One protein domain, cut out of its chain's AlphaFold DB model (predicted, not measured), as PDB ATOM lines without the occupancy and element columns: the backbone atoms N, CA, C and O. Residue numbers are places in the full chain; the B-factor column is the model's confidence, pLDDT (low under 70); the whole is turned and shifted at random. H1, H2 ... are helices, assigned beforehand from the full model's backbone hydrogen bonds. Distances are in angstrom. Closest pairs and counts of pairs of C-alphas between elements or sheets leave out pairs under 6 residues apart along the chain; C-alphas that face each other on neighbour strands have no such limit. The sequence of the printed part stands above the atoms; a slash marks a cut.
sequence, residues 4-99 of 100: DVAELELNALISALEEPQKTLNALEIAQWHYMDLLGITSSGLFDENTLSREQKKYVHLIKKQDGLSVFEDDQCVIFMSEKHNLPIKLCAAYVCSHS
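AT A GLANCE: This is residues 4 to 99 of the 100 residues of an uncharacterized protein of Providencia huaxiensis (UniProt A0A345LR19). The long helix H2 forms a beam, with H1, H5 and H4 in a row on one side of it and H3 crosswise at its last turn. The 96 printed residues hold five named helices, H1 to H5 in order, and no named strand: all helix, compact, radius of gyration of the C-alphas 13.6 A, spans 40 by 25 by 20 A.

HOW THE PARTS SIT: H1, residues 4 to 15, touches H5, residues 88 to 97, at a steep tilt of 45 degrees, opposite ways; C-alphas 6 and 97 are closest, 4.9 A. H2, residues 20 to 38, is the hub. With residues 26 to 34 alone it touches H4, residues 73 to 84; C-alphas 30 and 80 are closest, 5.3 A. With residues 36 to 38 alone it touches H3, residues 48 to 57, about perpendicular at 84 degrees; C-alphas 37 and 51 are closest, 5.6 A. H4 touches H5; C-alphas 81 and 88 are closest, 5.2 A. In all five helices every O i to N i+4 pair is within hydrogen-bond range.

IN THESE COORDINATES: H1 begins at C-alpha 4 (170.648, 210.245, 180.681); H2 is 27.5 A long; H5 ends at C-alpha 97 (166.134, 207.509, 185.277).

THE WHOLE: The printed part has no cut. The link from H3 to H4, residues 58 to 72, is long. No printed residue is under pLDDT 70.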
ATOM      1  N   ASP A   4     170.592 208.807 180.997       84.81
ATOM      2  CA  ASP A   4     170.648 210.245 180.681       84.81
ATOM      3  C   ASP A   4     169.456 210.696 179.819       84.81
ATOM      4  O   ASP A   4     168.930 211.797 179.965       84.81
ATOM      5  N   VAL A   5     168.998 209.825 178.913       86.75
ATOM      6  CA  VAL A   5     167.830 210.092 178.059       86.75
ATOM      7  C   VAL A   5     166.544 210.031 178.882       86.75
ATOM      8  O   VAL A   5     165.680 210.886 178.711       86.75
ATOM      9  N   ALA A   6     166.439 209.063 179.796       87.12
ATOM     10  CA  ALA A   6     165.298 208.934 180.698       87.12
ATOM     11  C   ALA A   6     165.185 210.134 181.650       87.12
ATOM     12  O   ALA A   6     164.088 210.635 181.880       87.12
ATOM     13  N   GLU A   7     166.310 210.638 182.161       89.62
ATOM     14  CA  GLU A   7     166.346 211.820 183.024       89.62
ATOM     15  C   GLU A   7     165.928 213.092 182.272       89.62
ATOM     16  O   GLU A   7     165.128 213.882 182.776       89.62
ATOM     17  N   LEU A   8     166.397 213.274 181.032       89.44
ATOM     18  CA  LEU A   8     165.949 214.379 180.177       89.44
ATOM     19  C   LEU A   8     164.447 214.299 179.873       89.44
ATOM     20  O   LEU A   8     163.756 215.318 179.939       89.44
ATOM     21  N   GLU A   9     163.934 213.106 179.567       90.12
ATOM     22  CA  GLU A   9     162.505 212.886 179.327       90.12
ATOM     23  C   GLU A   9     161.675 213.167 180.584       90.12
ATOM     24  O   GLU A   9     160.687 213.900 180.518       90.12
ATOM     25  N   LEU A  10     162.104 212.664 181.744       90.50
ATOM     26  CA  LEU A  10     161.465 212.930 183.028       90.50
ATOM     27  C   LEU A  10     161.406 214.434 183.316       90.50
ATOM     28  O   LEU A  10     160.339 214.963 183.626       90.50
ATOM     29  N   ASN A  11     162.530 215.137 183.164       89.94
ATOM     30  CA  ASN A  11     162.611 216.577 183.397       89.94
ATOM     31  C   ASN A  11     161.682 217.362 182.464       89.94
ATOM     32  O   ASN A  11     161.023 218.304 182.906       89.94
ATOM     33  N   ALA A  12     161.584 216.959 181.194       90.44
ATOM     34  CA  ALA A  12     160.670 217.570 180.235       90.44
ATOM     35  C   ALA A  12     159.196 217.335 180.609       90.44
ATOM     36  O   ALA A  12     158.398 218.272 180.578       90.44
ATOM     37  N   LEU A  13     158.840 216.108 181.003       90.44
ATOM     38  CA  LEU A  13     157.480 215.754 181.418       90.44
ATOM     39  C   LEU A  13     157.057 216.499 182.687       90.44
ATOM     40  O   LEU A  13     155.933 216.985 182.767       90.44
ATOM     41  N   ILE A  14     157.955 216.606 183.664       89.50
ATOM     42  CA  ILE A  14     157.671 217.201 184.974       89.50
ATOM     43  C   ILE A  14     157.616 218.723 184.908       89.50
ATOM     44  O   ILE A  14     156.749 219.328 185.536       89.50
ATOM     45  N   SER A  15     158.483 219.345 184.108       88.50
ATOM     46  CA  SER A  15     158.509 220.805 183.933       88.50
ATOM     47  C   SER A  15     157.248 221.355 183.253       88.50
ATOM     48  O   SER A  15     156.978 222.548 183.343       88.50
ATOM     49  N   ALA A  16     156.474 220.499 182.578       87.75
ATOM     50  CA  ALA A  16     155.199 220.851 181.958       87.75
ATOM     51  C   ALA A  16     153.994 220.774 182.922       87.75
ATOM     52  O   ALA A  16     152.880 221.114 182.522       87.75
ATOM     53  N   LEU A  17     154.184 220.307 184.162       89.56
ATOM     54  CA  LEU A  17     153.113 220.132 185.149       89.56
ATOM     55  C   LEU A  17     152.932 221.373 186.029       89.56
ATOM     56  O   LEU A  17     153.879 222.104 186.302       89.56
ATOM     57  N   GLU A  18     151.715 221.561 186.543       85.88
ATOM     58  CA  GLU A  18     151.397 222.656 187.472       85.88
ATOM     59  C   GLU A  18     152.119 222.517 188.825       85.88
ATOM     60  O   GLU A  18     152.510 223.519 189.421       85.88
ATOM     61  N   GLU A  19     152.349 221.282 189.297       90.38
ATOM     62  CA  GLU A  19     153.025 220.995 190.574       90.38
ATOM     63  C   GLU A  19     154.201 219.996 190.401       90.38
ATOM     64  O   GLU A  19     154.106 218.832 190.818       90.38
ATOM     65  N   PRO A  20     155.341 220.425 189.819       90.12
ATOM     66  CA  PRO A  20     156.478 219.553 189.504       90.12
ATOM     67  C   PRO A  20     157.056 218.825 190.726       90.12
ATOM     68  O   PRO A  20     157.188 217.602 190.729       90.12
ATOM     69  N   GLN A  21     157.335 219.564 191.806       91.81
ATOM     70  CA  GLN A  21     157.948 219.004 193.016       91.81
ATOM     71  C   GLN A  21     157.028 218.007 193.724       91.81
ATOM     72  O   GLN A  21     157.473 216.974 194.215       91.81
ATOM     73  N   LYS A  22     155.726 218.301 193.770       93.50
ATOM     74  CA  LYS A  22     154.742 217.400 194.372       93.50
ATOM     75  C   LYS A  22     154.647 216.095 193.588       93.50
ATOM     76  O   LYS A  22     154.531 215.032 194.188       93.50
ATOM     77  N   THR A  23     154.740 216.179 192.263       94.00
ATOM     78  CA  THR A  23     154.735 215.004 191.390       94.00
ATOM     79  C   THR A  23     156.004 214.171 191.562       94.00
ATOM     80  O   THR A  23     155.902 212.955 191.690       94.00
ATOM     81  N   LEU A  24     157.181 214.806 191.650       94.12
ATOM     82  CA  LEU A  24     158.440 214.122 191.977       94.12
ATOM     83  C   LEU A  24     158.347 213.369 193.305       94.12
ATOM     84  O   LEU A  24     158.637 212.178 193.352       94.12
ATOM     85  N   ASN A  25     157.862 214.035 194.353       95.31
ATOM     86  CA  ASN A  25     157.692 213.407 195.663       95.31
ATOM     87  C   ASN A  25     156.701 212.231 195.601       95.31
ATOM     88  O   ASN A  25     156.904 211.217 196.259       95.31
ATOM     89  N   ALA A  26     155.628 212.341 194.809       96.38
ATOM     90  CA  ALA A  26     154.667 211.253 194.636       96.38
ATOM     91  C   ALA A  26     155.275 210.043 193.906       96.38
ATOM     92  O   ALA A  26     155.003 208.909 194.293       96.38
ATOM     93  N   LEU A  27     156.111 210.270 192.886       96.81
ATOM     94  CA  LEU A  27     156.850 209.208 192.192       96.81
ATOM     95  C   LEU A  27     157.832 208.510 193.139       96.81
ATOM     96  O   LEU A  27     157.849 207.283 193.202       96.81
ATOM     97  N   GLU A  28     158.579 209.285 193.924       96.06
ATOM     98  CA  GLU A  28     159.517 208.754 194.914       96.06
ATOM     99  C   GLU A  28     158.799 207.896 195.966       96.06
ATOM    100  O   GLU A  28     159.152 206.735 196.175       96.06
ATOM    101  N   ILE A  29     157.729 208.419 196.577       96.75
ATOM    102  CA  ILE A  29     156.912 207.677 197.551       96.75
ATOM    103  C   ILE A  29     156.343 206.397 196.925       96.75
ATOM    104  O   ILE A  29     156.286 205.358 197.585       96.75
ATOM    105  N   ALA A  30     155.928 206.445 195.658       97.38
ATOM    106  CA  ALA A  30     155.370 205.287 194.973       97.38
ATOM    107  C   ALA A  30     156.414 204.188 194.718       97.38
ATOM    108  O   ALA A  30     156.092 203.011 194.904       97.38
ATOM    109  N   GLN A  31     157.654 204.550 194.369       96.50
ATOM    110  CA  GLN A  31     158.759 203.594 194.255       96.50
ATOM    111  C   GLN A  31     159.109 202.984 195.617       96.50
ATOM    112  O   GLN A  31     159.198 201.760 195.726       96.50
ATOM    113  N   TRP A  32     159.243 203.802 196.668       96.19
ATOM    114  CA  TRP A  32     159.497 203.305 198.027       96.19
ATOM    115  C   TRP A  32     158.414 202.343 198.500       96.19
ATOM    116  O   TRP A  32     158.722 201.301 199.076       96.19
ATOM    117  N   HIS A  33     157.150 202.641 198.192       97.31
ATOM    118  CA  HIS A  33     156.049 201.740 198.511       97.31
ATOM    119  C   HIS A  33     156.232 200.374 197.847       97.31
ATOM    120  O   HIS A  33     156.033 199.346 198.488       97.31
ATOM    121  N   TYR A  34     156.648 200.344 196.581       97.19
ATOM    122  CA  TYR A  34     156.907 199.086 195.895       97.19
ATOM    123  C   TYR A  34     158.092 198.323 196.511       97.19
ATOM    124  O   TYR A  34     158.017 197.112 196.697       97.19
ATOM    125  N   MET A  35     159.166 199.013 196.900       95.44
ATOM    126  CA  MET A  35     160.322 198.378 197.549       95.44
ATOM    127  C   MET A  35     159.972 197.775 198.918       95.44
ATOM    128  O   MET A  35     160.376 196.646 199.216       95.44
ATOM    129  N   ASP A  36     159.158 198.476 199.710       95.81
ATOM    130  CA  ASP A  36     158.621 197.968 200.975       95.81
ATOM    131  C   ASP A  36     157.651 196.800 200.744       95.81
ATOM    132  O   ASP A  36     157.695 195.799 201.459       95.81
ATOM    133  N   LEU A  37     156.815 196.870 199.699       95.94
ATOM    134  CA  LEU A  37     155.917 195.783 199.301       95.94
ATOM    135  C   LEU A  37     156.693 194.499 198.990       95.94
ATOM    136  O   LEU A  37     156.250 193.410 199.356       95.94
ATOM    137  N   LEU A  38     157.851 194.606 198.336       94.94
ATOM    138  CA  LEU A  38     158.716 193.463 198.040       94.94
ATOM    139  C   LEU A  38     159.479 192.949 199.270       94.94
ATOM    140  O   LEU A  38     159.999 191.832 199.226       94.94
ATOM    141  N   GLY A  39     159.527 193.728 200.356       92.12
ATOM    142  CA  GLY A  39     160.348 193.450 201.535       92.12
ATOM    143  C   GLY A  39     161.842 193.683 201.298       92.12
ATOM    144  O   GLY A  39     162.666 193.126 202.019       92.12
ATOM    145  N   ILE A  40     162.198 194.467 200.275       89.00
ATOM    146  CA  ILE A  40     163.589 194.855 199.980       89.00
ATOM    147  C   ILE A  40     164.039 195.942 200.958       89.00
ATOM    148  O   ILE A  40     165.198 195.981 201.368       89.00
ATOM    149  N   THR A  41     163.108 196.811 201.349       88.62
ATOM    150  CA  THR A  41     163.326 197.898 202.302       88.62
ATOM    151  C   THR A  41     162.294 197.857 203.419       88.62
ATOM    152  O   THR A  41     161.296 197.141 203.348       88.62
ATOM    153  N   SER A  42     162.567 198.619 204.476       86.00
ATOM    154  CA  SER A  42     161.599 198.948 205.519       86.00
ATOM    155  C   SER A  42     161.678 200.451 205.755       86.00
ATOM    156  O   SER A  42     162.336 200.916 206.688       86.00
ATOM    157  N   SER A  43     161.090 201.223 204.837       86.25
ATOM    158  CA  SER A  43     161.154 202.690 204.873       86.25
ATOM    159  C   SER A  43     160.407 203.285 206.074       86.25
ATOM    160  O   SER A  43     160.672 204.416 206.478       86.25
ATOM    161  N   GLY A  44     159.465 202.528 206.651       88.88
ATOM    162  CA  GLY A  44     158.572 202.993 207.712       88.88
ATOM    163  C   GLY A  44     157.456 203.922 207.220       88.88
ATOM    164  O   GLY A  44     156.689 204.425 208.038       88.88
ATOM    165  N   LEU A  45     157.341 204.143 205.904       91.00
ATOM    166  CA  LEU A  45     156.293 204.972 205.301       91.00
ATOM    167  C   LEU A  45     154.930 204.262 205.249       91.00
ATOM    168  O   LEU A  45     153.894 204.925 205.209       91.00
ATOM    169  N   PHE A  46     154.927 202.926 205.263       93.38
ATOM    170  CA  PHE A  46     153.731 202.094 205.131       93.38
ATOM    171  C   PHE A  46     153.676 201.053 206.248       93.38
ATOM    172  O   PHE A  46     154.681 200.426 206.578       93.38
ATOM    173  N   ASP A  47     152.497 200.860 206.845       93.81
ATOM    174  CA  ASP A  47     152.320 199.892 207.925       93.81
ATOM    175  C   ASP A  47     152.276 198.443 207.406       93.81
ATOM    176  O   ASP A  47     151.763 198.160 206.320       93.81
ATOM    177  N   GLU A  48     152.761 197.502 208.221       91.94
ATOM    178  CA  GLU A  48     152.875 196.084 207.851       91.94
ATOM    179  C   GLU A  48     151.534 195.440 207.467       91.94
ATOM    180  O   GLU A  48     151.479 194.594 206.572       91.94
ATOM    181  N   ASN A  49     150.429 195.839 208.107       94.75
ATOM    182  CA  ASN A  49     149.111 195.280 207.798       94.75
ATOM    183  C   ASN A  49     148.633 195.734 206.415       94.75
ATOM    184  O   ASN A  49     148.039 194.952 205.665       94.75
ATOM    185  N   THR A  50     148.889 196.991 206.062       94.69
ATOM    186  CA  THR A  50     148.646 197.518 204.721       94.69
ATOM    187  C   THR A  50     149.519 196.810 203.698       94.69
ATOM    188  O   THR A  50     148.960 196.229 202.765       94.69
ATOM    189  N   LEU A  51     150.832 196.721 203.922       95.31
ATOM    190  CA  LEU A  51     151.748 196.007 203.026       95.31
ATOM    191  C   LEU A  51     151.334 194.540 202.828       95.31
ATOM    192  O   LEU A  51     151.273 194.067 201.698       95.31
ATOM    193  N   SER A  52     150.934 193.828 203.886       94.69
ATOM    194  CA  SER A  52     150.486 192.429 203.790       94.69
ATOM    195  C   SER A  52     149.211 192.257 202.950       94.69
ATOM    196  O   SER A  52     149.075 191.293 202.188       94.69
ATOM    197  N   ARG A  53     148.252 193.188 203.056       96.56
ATOM    198  CA  ARG A  53     147.049 193.179 202.202       96.56
ATOM    199  C   ARG A  53     147.400 193.487 200.755       96.56
ATOM    200  O   ARG A  53     146.868 192.853 199.844       96.56
ATOM    201  N   GLU A  54     148.289 194.446 200.546       96.75
ATOM    202  CA  GLU A  54     148.711 194.864 199.218       96.75
ATOM    203  C   GLU A  54     149.537 193.787 198.520       96.75
ATOM    204  O   GLU A  54     149.291 193.528 197.346       96.75
ATOM    205  N   GLN A  55     150.395 193.056 199.234       94.88
ATOM    206  CA  GLN A  55     151.142 191.920 198.686       94.88
ATOM    207  C   GLN A  55     150.209 190.853 198.112       94.88
ATOM    208  O   GLN A  55     150.481 190.278 197.063       94.88
ATOM    209  N   LYS A  56     149.073 190.601 198.775       95.50
ATOM    210  CA  LYS A  56     148.051 189.671 198.272       95.50
ATOM    211  C   LYS A  56     147.332 190.231 197.046       95.50
ATOM    212  O   LYS A  56     147.075 189.488 196.105       95.50
ATOM    213  N   LYS A  57     147.011 191.528 197.050       96.81
ATOM    214  CA  LYS A  57     146.312 192.205 195.945       96.81
ATOM    215  C   LYS A  57     147.178 192.282 194.680       96.81
ATOM    216  O   LYS A  57     146.691 192.016 193.585       96.81
ATOM    217  N   TYR A  58     148.453 192.613 194.844       96.12
ATOM    218  CA  TYR A  58     149.420 192.846 193.772       96.12
ATOM    219  C   TYR A  58     150.396 191.679 193.597       96.12
ATOM    220  O   TYR A  58     151.473 191.851 193.042       96.12
ATOM    221  N   VAL A  59     150.021 190.465 194.021       95.19
ATOM    222  CA  VAL A  59     150.878 189.270 193.914       95.19
ATOM    223  C   VAL A  59     151.354 189.003 192.482       95.19
ATOM    224  O   VAL A  59     152.446 188.489 192.282       95.19
ATOM    225  N   HIS A  60     150.554 189.391 191.487       94.81
ATOM    226  CA  HIS A  60     150.872 189.256 190.066       94.81
ATOM    227  C   HIS A  60     151.981 190.210 189.589       94.81
ATOM    228  O   HIS A  60     152.569 189.949 188.545       94.81
ATOM    229  N   LEU A  61     152.278 191.269 190.351       95.81
ATOM    230  CA  LEU A  61     153.393 192.187 190.102       95.81
ATOM    231  C   LEU A  61     154.653 191.798 190.890       95.81
ATOM    232  O   LEU A  61     155.736 192.305 190.630       95.81
ATOM    233  N   ILE A  62     154.545 190.875 191.849       94.31
ATOM    234  CA  ILE A  62     155.663 190.462 192.701       94.31
ATOM    235  C   ILE A  62     156.354 189.257 192.068       94.31
ATOM    236  O   ILE A  62     155.934 188.108 192.233       94.31
ATOM    237  N   LYS A  63     157.456 189.509 191.361       92.56
ATOM    238  CA  LYS A  63     158.314 188.443 190.844       92.56
ATOM    239  C   LYS A  63     159.149 187.844 191.970       92.56
ATOM    240  O   LYS A  63     159.721 188.564 192.786       92.56
ATOM    241  N   LYS A  64     159.252 186.513 191.983       92.38
ATOM    242  CA  LYS A  64     160.137 185.778 192.889       92.38
ATOM    243  C   LYS A  64     161.185 184.993 192.114       92.38
ATOM    244  O   LYS A  64     160.852 184.323 191.140       92.38
ATOM    245  N   GLN A  65     162.421 185.034 192.590       92.00
ATOM    246  CA  GLN A  65     163.536 184.217 192.125       92.00
ATOM    247  C   GLN A  65     164.178 183.563 193.347       92.00
ATOM    248  O   GLN A  65     164.433 184.232 194.344       92.00
ATOM    249  N   ASP A  66     164.344 182.240 193.315       91.94
ATOM    250  CA  ASP A  66     164.887 181.456 194.437       91.94
ATOM    251  C   ASP A  66     164.166 181.696 195.781       91.94
ATOM    252  O   ASP A  66     164.747 181.641 196.861       91.94
ATOM    253  N   GLY A  67     162.857 181.970 195.713       88.06
ATOM    254  CA  GLY A  67     162.009 182.231 196.880       88.06
ATOM    255  C   GLY A  67     162.054 183.669 197.408       88.06
ATOM    256  O   GLY A  67     161.235 184.007 198.265       88.06
ATOM    257  N   LEU A  68     162.925 184.522 196.869       89.88
ATOM    258  CA  LEU A  68     163.064 185.930 197.242       89.88
ATOM    259  C   LEU A  68     162.377 186.840 196.223       89.88
ATOM    260  O   LEU A  68     162.384 186.560 195.025       89.88
ATOM    261  N   SER A  69     161.771 187.926 196.700       93.31
ATOM    262  CA  SER A  69     161.216 188.966 195.833       93.31
ATOM    263  C   SER A  69     162.338 189.671 195.067       93.31
ATOM    264  O   SER A  69     163.369 189.998 195.651       93.31
ATOM    265  N   VAL A  70     162.122 189.935 193.780       93.12
ATOM    266  CA  VAL A  70     163.070 190.655 192.920       93.12
ATOM    267  C   VAL A  70     162.449 191.973 192.478       93.12
ATOM    268  O   VAL A  70     161.274 192.016 192.110       93.12
ATOM    269  N   PHE A  71     163.241 193.044 192.518       93.81
ATOM    270  CA  PHE A  71     162.841 194.325 191.952       93.81
ATOM    271  C   PHE A  71     162.914 194.256 190.424       93.81
ATOM    272  O   PHE A  71     163.950 193.914 189.865       93.81
ATOM    273  N   GLU A  72     161.812 194.590 189.761       94.50
ATOM    274  CA  GLU A  72     161.699 194.624 188.303       94.50
ATOM    275  C   GLU A  72     161.073 195.958 187.906       94.50
ATOM    276  O   GLU A  72     159.989 196.298 188.395       94.50
ATOM    277  N   ASP A  73     161.742 196.690 187.016       94.94
ATOM    278  CA  ASP A  73     161.344 198.042 186.613       94.94
ATOM    279  C   ASP A  73     159.915 198.073 186.064       94.94
ATOM    280  O   ASP A  73     159.093 198.864 186.523       94.94
ATOM    281  N   ASP A  74     159.572 197.152 185.158       95.50
ATOM    282  CA  ASP A  74     158.240 197.082 184.542       95.50
ATOM    283  C   ASP A  74     157.129 196.871 185.582       95.50
ATOM    284  O   ASP A  74     156.048 197.455 185.485       95.50
ATOM    285  N   GLN A  75     157.398 196.065 186.613       96.88
ATOM    286  CA  GLN A  75     156.432 195.793 187.680       96.88
ATOM    287  C   GLN A  75     156.290 196.987 188.625       96.88
ATOM    288  O   GLN A  75     155.176 197.320 189.032       96.88
ATOM    289  N   CYS A  76     157.400 197.672 188.917       97.31
ATOM    290  CA  CYS A  76     157.393 198.926 189.664       97.31
ATOM    291  C   CYS A  76     156.547 199.980 188.936       97.31
ATOM    292  O   CYS A  76     155.652 200.575 189.531       97.31
ATOM    293  N   VAL A  77     156.751 200.149 187.625       97.69
ATOM    294  CA  VAL A  77     156.004 201.099 186.787       97.69
ATOM    295  C   VAL A  77     154.500 200.825 186.822       97.69
ATOM    296  O   VAL A  77     153.713 201.755 187.030       97.69
ATOM    297  N   ILE A  78     154.092 199.562 186.652       97.94
ATOM    298  CA  ILE A  78     152.677 199.171 186.706       97.94
ATOM    299  C   ILE A  78     152.109 199.437 188.103       97.94
ATOM    300  O   ILE A  78     151.065 200.078 188.226       97.94
ATOM    301  N   PHE A  79     152.819 199.030 189.160       98.12
ATOM    302  CA  PHE A  79     152.382 199.254 190.536       98.12
ATOM    303  C   PHE A  79     152.205 200.743 190.846       98.12
ATOM    304  O   PHE A  79     151.159 201.142 191.357       98.12
ATOM    305  N   MET A  80     153.190 201.583 190.510       98.25
ATOM    306  CA  MET A  80     153.126 203.031 190.719       98.25
ATOM    307  C   MET A  80     151.906 203.636 190.018       98.25
ATOM    308  O   MET A  80     151.184 204.439 190.612       98.25
ATOM    309  N   SER A  81     151.642 203.219 188.778       98.06
ATOM    310  CA  SER A  81     150.507 203.725 188.011       98.06
ATOM    311  C   SER A  81     149.167 203.290 188.612       98.06
ATOM    312  O   SER A  81     148.310 204.135 188.868       98.06
ATOM    313  N   GLU A  82     148.993 202.003 188.914       97.25
ATOM    314  CA  GLU A  82     147.722 201.465 189.412       97.25
ATOM    315  C   GLU A  82     147.416 201.855 190.861       97.25
ATOM    316  O   GLU A  82     146.268 202.139 191.210       97.25
ATOM    317  N   LYS A  83     148.424 201.826 191.740       97.38
ATOM    318  CA  LYS A  83     148.240 202.060 193.176       97.38
ATOM    319  C   LYS A  83     148.136 203.542 193.507       97.38
ATOM    320  O   LYS A  83     147.313 203.915 194.342       97.38
ATOM    321  N   HIS A  84     148.969 204.367 192.879       96.56
ATOM    322  CA  HIS A  84     149.070 205.797 193.185       96.56
ATOM    323  C   HIS A  84     148.393 206.681 192.138       96.56
ATOM    324  O   HIS A  84     148.419 207.900 192.266       96.56
ATOM    325  N   ASN A  85     147.742 206.076 191.135       96.44
ATOM    326  CA  ASN A  85     147.048 206.779 190.055       96.44
ATOM    327  C   ASN A  85     147.973 207.762 189.311       96.44
ATOM    328  O   ASN A  85     147.591 208.885 188.980       96.44
ATOM    329  N   LEU A  86     149.219 207.340 189.088       96.06
ATOM    330  CA  LEU A  86     150.237 208.128 188.401       96.06
ATOM    331  C   LEU A  86     150.260 207.789 186.900       96.06
ATOM    332  O   LEU A  86     150.045 206.629 186.526       96.06
ATOM    333  N   PRO A  87     150.529 208.758 186.003       95.88
ATOM    334  CA  PRO A  87     150.617 208.478 184.574       95.88
ATOM    335  C   PRO A  87     151.729 207.469 184.268       95.88
ATOM    336  O   PRO A  87     152.893 207.719 184.567       95.88
ATOM    337  N   ILE A  88     151.394 206.361 183.600       96.12
ATOM    338  CA  ILE A  88     152.341 205.257 183.363       96.12
ATOM    339  C   ILE A  88     153.631 205.693 182.649       96.12
ATOM    340  O   ILE A  88     154.712 205.228 182.992       96.12
ATOM    341  N   LYS A  89     153.541 206.640 181.703       94.38
ATOM    342  CA  LYS A  89     154.716 207.198 181.008       94.38
ATOM    343  C   LYS A  89     155.654 207.934 181.961       94.38
ATOM    344  O   LYS A  89     156.866 207.851 181.813       94.38
ATOM    345  N   LEU A  90     155.084 208.631 182.939       94.62
ATOM    346  CA  LEU A  90     155.848 209.361 183.934       94.62
ATOM    347  C   LEU A  90     156.520 208.400 184.920       94.62
ATOM    348  O   LEU A  90     157.692 208.578 185.235       94.62
ATOM    349  N   CYS A  91     155.811 207.348 185.341       96.62
ATOM    350  CA  CYS A  91     156.393 206.271 186.141       96.62
ATOM    351  C   CYS A  91     157.555 205.592 185.405       96.62
ATOM    352  O   CYS A  91     158.614 205.414 185.994       96.62
ATOM    353  N   ALA A  92     157.389 205.269 184.119       95.31
ATOM    354  CA  ALA A  92     158.438 204.654 183.305       95.31
ATOM    355  C   ALA A  92     159.680 205.545 183.176       95.31
ATOM    356  O   ALA A  92     160.789 205.082 183.431       95.31
ATOM    357  N   ALA A  93     159.496 206.828 182.844       94.12
ATOM    358  CA  ALA A  93     160.601 207.782 182.772       94.12
ATOM    359  C   ALA A  93     161.336 207.894 184.118       94.12
ATOM    360  O   ALA A  93     162.563 207.873 184.148       94.12
ATOM    361  N   TYR A  94     160.590 207.933 185.228       95.44
ATOM    362  CA  TYR A  94     161.151 208.021 186.574       95.44
ATOM    363  C   TYR A  94     161.945 206.776 186.974       95.44
ATOM    364  O   TYR A  94     163.089 206.893 187.409       95.44
ATOM    365  N   VAL A  95     161.372 205.582 186.805       94.50
ATOM    366  CA  VAL A  95     162.046 204.326 187.162       94.50
ATOM    367  C   VAL A  95     163.304 204.140 186.314       94.50
ATOM    368  O   VAL A  95     164.369 203.891 186.864       94.50
ATOM    369  N   CYS A  96     163.236 204.371 184.999       92.19
ATOM    370  CA  CYS A  96     164.404 204.258 184.121       92.19
ATOM    371  C   CYS A  96     165.477 205.336 184.359       92.19
ATOM    372  O   CYS A  96     166.644 205.112 184.037       92.19
ATOM    373  N   SER A  97     165.127 206.512 184.888       90.56
ATOM    374  CA  SER A  97     166.134 207.509 185.277       90.56
ATOM    375  C   SER A  97     166.789 207.175 186.622       90.56
ATOM    376  O   SER A  97     167.865 207.686 186.921       90.56
ATOM    377  N   HIS A  98     166.167 206.307 187.425       86.38
ATOM    378  CA  HIS A  98     166.636 205.892 188.750       86.38
ATOM    379  C   HIS A  98     167.041 204.414 188.819       86.38
ATOM    380  O   HIS A  98     167.305 203.927 189.912       86.38
ATOM    381  N   SER A  99     167.122 203.702 187.692       77.38
ATOM    382  CA  SER A  99     167.675 202.345 187.618       77.38
ATOM    383  C   SER A  99     169.201 202.373 187.840       77.38
ATOM    384  O   SER A  99     169.881 203.298 187.369       77.38
TER     385      SER A  99